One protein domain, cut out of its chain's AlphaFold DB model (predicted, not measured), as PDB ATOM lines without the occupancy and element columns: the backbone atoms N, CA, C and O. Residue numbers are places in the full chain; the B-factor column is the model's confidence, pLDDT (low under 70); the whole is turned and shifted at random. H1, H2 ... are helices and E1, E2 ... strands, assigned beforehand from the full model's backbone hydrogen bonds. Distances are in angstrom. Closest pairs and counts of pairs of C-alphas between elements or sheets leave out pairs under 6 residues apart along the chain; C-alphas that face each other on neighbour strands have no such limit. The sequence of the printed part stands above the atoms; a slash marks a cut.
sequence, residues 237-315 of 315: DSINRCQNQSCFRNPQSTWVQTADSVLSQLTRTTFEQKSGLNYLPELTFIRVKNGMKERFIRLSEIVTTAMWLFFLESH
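This is residues 237 to 315 of the 315 residues of a protein of Methylophaga sulfidovorans (UniProt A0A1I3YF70). This domain has little regular structure: a hairpin of two strands, E1 and E2, with one helix, H1, over it, long loops, and a tail whose residues 310 to 315 stick out. The 79 printed residues hold H1, E1 and E2 in that order, 29 residues in named elements, of mixed class; the sheet, E1 - E2, is antiparallel. The whole is loose, radius of gyration of the C-alphas 14.8 A, and elongated, 48 by 30 by 21 A.

E1, residues 283 to 290, and E2, residues 293 to 300, form a hairpin, antiparallel at 158 degrees between directions. N 286 and O 297 are within hydrogen-bond range at 2.8 A, as are N 293 and O 290 at 3.1 A. The closest C-alphas of H1, residues 254 to 266, and E2 are those of Leu 263 and Leu 299, 7.6 A apart; for E1 they are Trp 255 and Asn 290, 7.4 A. In H1, 7 of 9 O i to N i+4 pairs are within range.

E1 is 23.0 A long from C-alpha 283 at (470.968, 472.846, 452.794), E2 23.2 A to C-alpha 300 at (475.160, 472.169, 454.880), and H1 19.0 A.

The printed part has no cut. The C-alphas farthest apart, those of Pro 251 and His 315, are 50.4 A apart. H1 to E1 is a long link of 16 residues. Residue 272 and residues 303 to 315 have pLDDT under 70.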
ATOM      1  N   ASP A 237     482.716 478.667 461.580       88.88
ATOM      2  CA  ASP A 237     481.527 477.796 461.517       88.88
ATOM      3  C   ASP A 237     481.801 476.459 462.228       88.88
ATOM      4  O   ASP A 237     482.333 475.498 461.661       88.88
ATOM      5  N   SER A 238     481.429 476.417 463.510       87.44
ATOM      6  CA  SER A 238     481.699 475.297 464.416       87.44
ATOM      7  C   SER A 238     480.868 474.047 464.116       87.44
ATOM      8  O   SER A 238     481.101 473.015 464.737       87.44
ATOM      9  N   ILE A 239     479.890 474.132 463.210       89.06
ATOM     10  CA  ILE A 239     478.998 473.019 462.866       89.06
ATOM     11  C   ILE A 239     479.387 472.449 461.513       89.06
ATOM     12  O   ILE A 239     479.593 471.248 461.387       89.06
ATOM     13  N   ASN A 240     479.505 473.294 460.495       89.25
ATOM     14  CA  ASN A 240     479.720 472.817 459.138       89.25
ATOM     15  C   ASN A 240     481.208 472.550 458.893       89.25
ATOM     16  O   ASN A 240     481.570 471.462 458.476       89.25
ATOM     17  N   ARG A 241     482.115 473.466 459.243       89.44
ATOM     18  CA  ARG A 241     483.531 473.347 458.837       89.44
ATOM     19  C   ARG A 241     484.478 472.860 459.932       89.44
ATOM     20  O   ARG A 241     485.687 472.785 459.720       89.44
ATOM     21  N   CYS A 242     483.958 472.525 461.110       86.50
ATOM     22  CA  CYS A 242     484.787 472.104 462.231       86.50
ATOM     23  C   CYS A 242     485.259 470.647 462.104       86.50
ATOM     24  O   CYS A 242     484.464 469.708 462.086       86.50
ATOM     25  N   GLN A 243     486.583 470.468 462.097       78.19
ATOM     26  CA  GLN A 243     487.249 469.159 462.013       78.19
ATOM     27  C   GLN A 243     487.817 468.674 463.362       78.19
ATOM     28  O   GLN A 243     488.385 467.589 463.452       78.19
ATOM     29  N   ASN A 244     487.669 469.461 464.431       80.81
ATOM     30  CA  ASN A 244     488.248 469.163 465.742       80.81
ATOM     31  C   ASN A 244     487.356 468.226 466.581       80.81
ATOM     32  O   ASN A 244     486.233 467.887 466.211       80.81
ATOM     33  N   GLN A 245     487.841 467.804 467.752       72.75
ATOM     34  CA  GLN A 245     487.039 467.005 468.694       72.75
ATOM     35  C   GLN A 245     485.915 467.822 469.357       72.75
ATOM     36  O   GLN A 245     484.858 467.274 469.660       72.75
ATOM     37  N   SER A 246     486.113 469.133 469.524       83.31
ATOM     38  CA  SER A 246     485.186 470.041 470.212       83.31
ATOM     39  C   SER A 246     484.542 471.019 469.229       83.31
ATOM     40  O   SER A 246     484.986 472.157 469.089       83.31
ATOM     41  N   CYS A 247     483.512 470.559 468.521       89.06
ATOM     42  CA  CYS A 247     482.806 471.333 467.500       89.06
ATOM     43  C   CYS A 247     481.494 471.904 468.040       89.06
ATOM     44  O   CYS A 247     480.424 471.324 467.879       89.06
ATOM     45  N   PHE A 248     481.590 473.039 468.729       89.00
ATOM     46  CA  PHE A 248     480.436 473.756 469.258       89.00
ATOM     47  C   PHE A 248     480.709 475.248 469.397       89.00
ATOM     48  O   PHE A 248     481.847 475.678 469.587       89.00
ATOM     49  N   ARG A 249     479.646 476.051 469.345       87.50
ATOM     50  CA  ARG A 249     479.748 477.501 469.538       87.50
ATOM     51  C   ARG A 249     479.960 477.835 471.018       87.50
ATOM     52  O   ARG A 249     479.283 477.287 471.887       87.50
ATOM     53  N   ASN A 250     480.852 478.784 471.305       84.31
ATOM     54  CA  ASN A 250     481.192 479.246 472.657       84.31
ATOM     55  C   ASN A 250     481.212 480.793 472.691       84.31
ATOM     56  O   ASN A 250     481.800 481.379 471.784       84.31
ATOM     57  N   PRO A 251     480.601 481.472 473.686       88.25
ATOM     58  CA  PRO A 251     479.798 480.941 474.797       88.25
ATOM     59  C   PRO A 251     478.382 480.541 474.382       88.25
ATOM     60  O   PRO A 251     477.691 481.305 473.719       88.25
ATOM     61  N   GLN A 252     477.938 479.347 474.792       90.19
ATOM     62  CA  GLN A 252     476.561 478.844 474.650       90.19
ATOM     63  C   GLN A 252     476.211 477.896 475.809       90.19
ATOM     64  O   GLN A 252     477.098 477.354 476.460       90.19
ATOM     65  N   SER A 253     474.921 477.658 476.066       93.00
ATOM     66  CA  SER A 253     474.471 476.692 477.086       93.00
ATOM     67  C   SER A 253     474.805 475.241 476.721       93.00
ATOM     68  O   SER A 253     474.791 474.901 475.540       93.00
ATOM     69  N   THR A 254     474.971 474.361 477.714       93.12
ATOM     70  CA  THR A 254     475.366 472.949 477.528       93.12
ATOM     71  C   THR A 254     474.537 472.206 476.483       93.12
ATOM     72  O   THR A 254     475.103 471.573 475.603       93.12
ATOM     73  N   TRP A 255     473.206 472.339 476.495       92.81
ATOM     74  CA  TRP A 255     472.349 471.645 475.521       92.81
ATOM     75  C   TRP A 255     472.577 472.105 474.072       92.81
ATOM     76  O   TRP A 255     472.435 471.308 473.149       92.81
ATOM     77  N   VAL A 256     472.959 473.372 473.863       92.88
ATOM     78  CA  VAL A 256     473.338 473.890 472.538       92.88
ATOM     79  C   VAL A 256     474.685 473.314 472.131       92.88
ATOM     80  O   VAL A 256     474.826 472.885 470.996       92.88
ATOM     81  N   GLN A 257     475.653 473.259 473.048       92.75
ATOM     82  CA  GLN A 257     476.962 472.675 472.755       92.75
ATOM     83  C   GLN A 257     476.847 471.187 472.400       92.75
ATOM     84  O   GLN A 257     477.488 470.726 471.458       92.75
ATOM     85  N   THR A 258     475.983 470.447 473.103       91.88
ATOM     86  CA  THR A 258     475.652 469.056 472.774       91.88
ATOM     87  C   THR A 258     475.027 468.949 471.386       91.88
ATOM     88  O   THR A 258     475.469 468.126 470.591       91.88
ATOM     89  N   ALA A 259     474.039 469.795 471.070       91.94
ATOM     90  CA  ALA A 259     473.409 469.804 469.754       91.94
ATOM     91  C   ALA A 259     474.419 470.114 468.639       91.94
ATOM     92  O   ALA A 259     474.492 469.369 467.668       91.94
ATOM     93  N   ASP A 260     475.238 471.156 468.799       92.25
ATOM     94  CA  ASP A 260     476.274 471.526 467.832       92.25
ATOM     95  C   ASP A 260     477.276 470.378 467.628       92.25
ATOM     96  O   ASP A 260     477.581 470.026 466.491       92.25
ATOM     97  N   SER A 261     477.713 469.730 468.713       90.31
ATOM     98  CA  SER A 261     478.666 468.615 468.650       90.31
ATOM     99  C   SER A 261     478.100 467.425 467.878       90.31
ATOM    100  O   SER A 261     478.784 466.882 467.016       90.31
ATOM    101  N   VAL A 262     476.846 467.039 468.136       89.62
ATOM    102  CA  VAL A 262     476.178 465.941 467.416       89.62
ATOM    103  C   VAL A 262     475.983 466.299 465.945       89.62
ATOM    104  O   VAL A 262     476.309 465.515 465.056       89.62
ATOM    105  N   LEU A 263     475.484 467.501 465.671       89.69
ATOM    106  CA  LEU A 263     475.181 467.936 464.315       89.69
ATOM    107  C   LEU A 263     476.437 468.152 463.466       89.69
ATOM    108  O   LEU A 263     476.427 467.835 462.281       89.69
ATOM    109  N   SER A 264     477.543 468.598 464.066       89.56
ATOM    110  CA  SER A 264     478.830 468.713 463.370       89.56
ATOM    111  C   SER A 264     479.392 467.366 462.912       89.56
ATOM    112  O   SER A 264     480.178 467.303 461.975       89.56
ATOM    113  N   GLN A 265     478.992 466.252 463.530       86.25
ATOM    114  CA  GLN A 265     479.370 464.926 463.038       86.25
ATOM    115  C   GLN A 265     478.591 464.556 461.774       86.25
ATOM    116  O   GLN A 265     479.084 463.782 460.950       86.25
ATOM    117  N   LEU A 266     477.383 465.107 461.595       83.31
ATOM    118  CA  LEU A 266     476.565 464.877 460.406       83.31
ATOM    119  C   LEU A 266     477.190 465.507 459.161       83.31
ATOM    120  O   LEU A 266     477.205 464.862 458.120       83.31
ATOM    121  N   THR A 267     477.786 466.688 459.306       83.12
ATOM    122  CA  THR A 267     478.350 467.503 458.219       83.12
ATOM    123  C   THR A 267     479.743 467.063 457.753       83.12
ATOM    124  O   THR A 267     480.234 467.593 456.764       83.12
ATOM    125  N   ARG A 268     480.395 466.102 458.430       80.56
ATOM    126  CA  ARG A 268     481.746 465.593 458.080       80.56
ATOM    127  C   ARG A 268     481.791 464.639 456.890       80.56
ATOM    128  O   ARG A 268     482.874 464.318 456.412       80.56
ATOM    129  N   THR A 269     480.643 464.136 456.467       74.38
ATOM    130  CA  THR A 269     480.506 463.235 455.320       74.38
ATOM    131  C   THR A 269     479.412 463.774 454.421       74.38
ATOM    132  O   THR A 269     478.622 464.620 454.849       74.38
ATOM    133  N   THR A 270     479.316 463.237 453.211       75.69
ATOM    134  CA  THR A 270     478.129 463.469 452.392       75.69
ATOM    135  C   THR A 270     476.908 462.836 453.074       75.69
ATOM    136  O   THR A 270     477.024 461.870 453.843       75.69
ATOM    137  N   PHE A 271     475.736 463.418 452.858       75.38
ATOM    138  CA  PHE A 271     474.447 462.905 453.297       75.38
ATOM    139  C   PHE A 271     474.085 461.639 452.522       75.38
ATOM    140  O   PHE A 271     473.504 460.731 453.110       75.38
ATOM    141  N   GLU A 272     474.520 461.508 451.265       67.94
ATOM    142  CA  GLU A 272     474.379 460.271 450.481       67.94
ATOM    143  C   GLU A 272     475.011 459.054 451.172       67.94
ATOM    144  O   GLU A 272     474.452 457.958 451.161       67.94
ATOM    145  N   GLN A 273     476.158 459.245 451.832       70.94
ATOM    146  CA  GLN A 273     476.862 458.182 452.556       70.94
ATOM    147  C   GLN A 273     476.183 457.795 453.880       70.94
ATOM    148  O   GLN A 273     476.611 456.840 454.535       70.94
ATOM    149  N   LYS A 274     475.135 458.513 454.307       73.62
ATOM    150  CA  LYS A 274     474.440 458.290 455.580       73.62
ATOM    151  C   LYS A 274     473.005 457.830 455.359       73.62
ATOM    152  O   LYS A 274     472.153 458.569 454.873       73.62
ATOM    153  N   SER A 275     472.722 456.614 455.823       70.69
ATOM    154  CA  SER A 275     471.373 456.044 455.824       70.69
ATOM    155  C   SER A 275     470.364 457.011 456.451       70.69
ATOM    156  O   SER A 275     470.509 457.396 457.611       70.69
ATOM    157  N   GLY A 276     469.335 457.380 455.686       74.44
ATOM    158  CA  GLY A 276     468.258 458.271 456.124       74.44
ATOM    159  C   GLY A 276     468.500 459.764 455.879       74.44
ATOM    160  O   GLY A 276     467.563 460.539 456.053       74.44
ATOM    161  N   LEU A 277     469.702 460.177 455.456       77.38
ATOM    162  CA  LEU A 277     469.989 461.565 455.057       77.38
ATOM    163  C   LEU A 277     470.063 461.745 453.536       77.38
ATOM    164  O   LEU A 277     470.022 462.867 453.058       77.38
ATOM    165  N   ASN A 278     470.083 460.655 452.772       74.50
ATOM    166  CA  ASN A 278     470.220 460.629 451.315       74.50
ATOM    167  C   ASN A 278     469.088 461.325 450.522       74.50
ATOM    168  O   ASN A 278     469.183 461.432 449.306       74.50
ATOM    169  N   TYR A 279     468.012 461.758 451.185       74.94
ATOM    170  CA  TYR A 279     466.919 462.537 450.585       74.94
ATOM    171  C   TYR A 279     466.898 463.997 451.047       74.94
ATOM    172  O   TYR A 279     466.015 464.757 450.646       74.94
ATOM    173  N   LEU A 280     467.811 464.384 451.940       76.06
ATOM    174  CA  LEU A 280     467.911 465.763 452.384       76.06
ATOM    175  C   LEU A 280     468.599 466.605 451.304       76.06
ATOM    176  O   LEU A 280     469.551 466.134 450.686       76.06
ATOM    177  N   PRO A 281     468.142 467.849 451.084       76.12
ATOM    178  CA  PRO A 281     468.846 468.784 450.217       76.12
ATOM    179  C   PRO A 281     470.198 469.189 450.821       76.12
ATOM    180  O   PRO A 281     470.395 469.100 452.040       76.12
ATOM    181  N   GLU A 282     471.078 469.740 449.973       76.69
ATOM    182  CA  GLU A 282     472.414 470.238 450.351       76.69
ATOM    183  C   GLU A 282     472.359 471.187 451.560       76.69
ATOM    184  O   GLU A 282     473.284 471.232 452.372       76.69
ATOM    185  N   LEU A 283     471.257 471.935 451.694       81.62
ATOM    186  CA  LEU A 283     470.968 472.846 452.794       81.62
ATOM    187  C   LEU A 283     469.749 472.377 453.597       81.62
ATOM    188  O   LEU A 283     468.616 472.461 453.132       81.62
ATOM    189  N   THR A 284     469.954 471.996 454.857       84.50
ATOM    190  CA  THR A 284     468.875 471.559 455.754       84.50
ATOM    191  C   THR A 284     468.820 472.409 457.023       84.50
ATOM    192  O   THR A 284     469.836 472.659 457.669       84.50
ATOM    193  N   PHE A 285     467.621 472.823 457.441       86.00
ATOM    194  CA  PHE A 285     467.404 473.495 458.727       86.00
ATOM    195  C   PHE A 285     466.787 472.537 459.745       86.00
ATOM    196  O   PHE A 285     465.679 472.040 459.564       86.00
ATOM    197  N   ILE A 286     467.485 472.325 460.856       88.69
ATOM    198  CA  ILE A 286     467.043 471.478 461.960       88.69
ATOM    199  C   ILE A 286     466.576 472.350 463.117       88.69
ATOM    200  O   ILE A 286     467.327 473.169 463.647       88.69
ATOM    201  N   ARG A 287     465.335 472.141 463.557       92.50
ATOM    202  CA  ARG A 287     464.811 472.732 464.792       92.50
ATOM    203  C   ARG A 287     465.148 471.820 465.971       92.50
ATOM    204  O   ARG A 287     464.588 470.736 466.093       92.50
ATOM    205  N   VAL A 288     466.023 472.277 466.859       92.62
ATOM    206  CA  VAL A 288     466.376 471.591 468.110       92.62
ATOM    207  C   VAL A 288     465.587 472.208 469.259       92.62
ATOM    208  O   VAL A 288     465.565 473.431 469.405       92.62
ATOM    209  N   LYS A 289     464.953 471.371 470.082       92.94
ATOM    210  CA  LYS A 289     464.171 471.794 471.252       92.94
ATOM    211  C   LYS A 289     464.780 471.263 472.546       92.94
ATOM    212  O   LYS A 289     465.268 470.139 472.588       92.94
ATOM    213  N   ASN A 290     464.702 472.062 473.605       93.75
ATOM    214  CA  ASN A 290     465.007 471.672 474.976       93.75
ATOM    215  C   ASN A 290     463.951 472.280 475.916       93.75
ATOM    216  O   ASN A 290     464.033 473.452 476.298       93.75
ATOM    217  N   GLY A 291     462.916 471.499 476.238       92.50
ATOM    218  CA  GLY A 291     461.720 472.001 476.920       92.50
ATOM    219  C   GLY A 291     461.006 473.066 476.078       92.50
ATOM    220  O   GLY A 291     460.715 472.839 474.906       92.50
ATOM    221  N   MET A 292     460.764 474.246 476.661       90.38
ATOM    222  CA  MET A 292     460.188 475.402 475.949       90.38
ATOM    223  C   MET A 292     461.208 476.176 475.097       90.38
ATOM    224  O   MET A 292     460.829 477.086 474.367       90.38
ATOM    225  N   LYS A 293     462.505 475.866 475.210       91.94
ATOM    226  CA  LYS A 293     463.549 476.534 474.428       91.94
ATOM    227  C   LYS A 293     463.702 475.844 473.086       91.94
ATOM    228  O   LYS A 293     463.643 474.618 473.002       91.94
ATOM    229  N   GLU A 294     463.987 476.624 472.056       91.56
ATOM    230  CA  GLU A 294     464.262 476.085 470.735       91.56
ATOM    231  C   GLU A 294     465.285 476.898 469.962       91.56
ATOM    232  O   GLU A 294     465.531 478.070 470.252       91.56
ATOM    233  N   ARG A 295     465.893 476.247 468.973       89.75
ATOM    234  CA  ARG A 295     466.836 476.866 468.055       89.75
ATOM    235  C   ARG A 295     466.770 476.201 466.692       89.75
ATOM    236  O   ARG A 295     466.662 474.984 466.601       89.75
ATOM    237  N   PHE A 296     466.923 477.001 465.647       88.12
ATOM    238  CA  PHE A 296     467.159 476.508 464.298       88.12
ATOM    239  C   PHE A 296     468.662 476.446 464.037       88.12
ATOM    240  O   PHE A 296     469.395 477.409 464.282       88.12
ATOM    241  N   ILE A 297     469.123 475.292 463.578       86.81
ATOM    242  CA  ILE A 297     470.505 475.023 463.215       86.81
ATOM    243  C   ILE A 297     470.530 474.681 461.734       86.81
ATOM    244  O   ILE A 297     469.802 473.806 461.279       86.81
ATOM    245  N   ARG A 298     471.365 475.396 460.988       87.94
ATOM    246  CA  ARG A 298     471.612 475.122 459.577       87.94
ATOM    247  C   ARG A 298     472.697 474.058 459.460       87.94
ATOM    248  O   ARG A 298     473.790 474.250 459.996       87.94
ATOM    249  N   LEU A 299     472.391 473.006 458.716       85.44
ATOM    250  CA  LEU A 299     473.353 472.054 458.193       85.44
ATOM    251  C   LEU A 299     473.532 472.289 456.706       85.44
ATOM    252  O   LEU A 299     472.566 472.517 455.981       85.44
ATOM    253  N   SER A 300     474.776 472.193 456.283       81.81
ATOM    254  CA  SER A 300     475.160 472.169 454.880       81.81
ATOM    255  C   SER A 300     476.043 470.957 454.649       81.81
ATOM    256  O   SER A 300     476.903 470.652 455.482       81.81
ATOM    257  N   GLU A 301     475.788 470.253 453.560       77.00
ATOM    258  CA  GLU A 301     476.499 469.039 453.184       77.00
ATOM    259  C   GLU A 301     477.845 469.347 452.513       77.00
ATOM    260  O   GLU A 301     478.032 470.398 451.896       77.00
ATOM    261  N   ILE A 302     478.800 468.421 452.622       70.06
ATOM    262  CA  ILE A 302     479.966 468.404 451.737       70.06
ATOM    263  C   ILE A 302     479.497 467.940 450.358       70.06
ATOM    264  O   ILE A 302     479.133 466.783 450.188       70.06
ATOM    265  N   VAL A 303     479.554 468.819 449.363       63.03
ATOM    266  CA  VAL A 303     479.205 468.451 447.988       63.03
ATOM    267  C   VAL A 303     480.436 467.856 447.303       63.03
ATOM    268  O   VAL A 303     481.380 468.585 446.995       63.03
ATOM    269  N   THR A 304     480.452 466.534 447.090       51.59
ATOM    270  CA  THR A 304     481.543 465.845 446.364       51.59
ATOM    271  C   THR A 304     481.219 465.551 444.901       51.59
ATOM    272  O   THR A 304     482.152 465.399 444.119       51.59
ATOM    273  N   THR A 305     479.932 465.487 444.539       49.03
ATOM    274  CA  THR A 305     479.427 465.246 443.177       49.03
ATOM    275  C   THR A 305     477.978 465.747 443.096       49.03
ATOM    276  O   THR A 305     477.242 465.606 444.069       49.03
ATOM    277  N   ALA A 306     477.542 466.332 441.974       45.09
ATOM    278  CA  ALA A 306     476.172 466.844 441.842       45.09
ATOM    279  C   ALA A 306     475.149 465.745 441.512       45.09
ATOM    280  O   ALA A 306     475.288 465.039 440.513       45.09
ATOM    281  N   MET A 307     474.038 465.716 442.253       35.38
ATOM    282  CA  MET A 307     472.802 465.055 441.836       35.38
ATOM    283  C   MET A 307     471.679 466.097 441.765       35.38
ATOM    284  O   MET A 307     471.268 466.668 442.770       35.38
ATOM    285  N   TRP A 308     471.189 466.385 440.556       41.56
ATOM    286  CA  TRP A 308     469.972 467.180 440.376       41.56
ATOM    287  C   TRP A 308     468.756 466.256 440.452       41.56
ATOM    288  O   TRP A 308     468.577 465.400 439.588       41.56
ATOM    289  N   LEU A 309     467.886 466.466 441.436       29.75
ATOM    290  CA  LEU A 309     466.507 465.980 441.398       29.75
ATOM    291  C   LEU A 309     465.629 467.109 440.849       29.75
ATOM    292  O   LEU A 309     465.245 468.018 441.579       29.75
ATOM    293  N   PHE A 310     465.324 467.073 439.551       34.72
ATOM    294  CA  PHE A 310     464.236 467.886 439.010       34.72
ATOM    295  C   PHE A 310     462.906 467.196 439.321       34.72
ATOM    296  O   PHE A 310     462.603 466.151 438.749       34.72
ATOM    297  N   PHE A 311     462.086 467.813 440.171       26.08
ATOM    298  CA  PHE A 311     460.638 467.658 440.070       26.08
ATOM    299  C   PHE A 311     460.154 468.634 438.997       26.08
ATOM    300  O   PHE A 311     459.901 469.805 439.264       26.08
ATOM    301  N   LEU A 312     460.078 468.159 437.755       27.03
ATOM    302  CA  LEU A 312     459.195 468.759 436.761       27.03
ATOM    303  C   LEU A 312     457.786 468.244 437.068       27.03
ATOM    304  O   LEU A 312     457.375 467.214 436.539       27.03
ATOM    305  N   GLU A 313     457.058 468.917 437.958       24.86
ATOM    306  CA  GLU A 313     455.607 468.734 438.011       24.86
ATOM    307  C   GLU A 313     455.007 469.436 436.792       24.86
ATOM    308  O   GLU A 313     454.858 470.654 436.735       24.86
ATOM    309  N   SER A 314     454.732 468.635 435.765       27.25
ATOM    310  CA  SER A 314     453.873 468.999 434.650       27.25
ATOM    311  C   SER A 314     452.430 469.102 435.142       27.25
ATOM    312  O   SER A 314     451.809 468.068 435.413       27.25
ATOM    313  N   HIS A 315     451.888 470.315 435.209       30.59
ATOM    314  CA  HIS A 315     450.445 470.554 435.193       30.59
ATOM    315  C   HIS A 315     450.094 471.536 434.084       30.59
ATOM    316  O   HIS A 315     450.732 472.611 434.024       30.59
TER     317      HIS A 315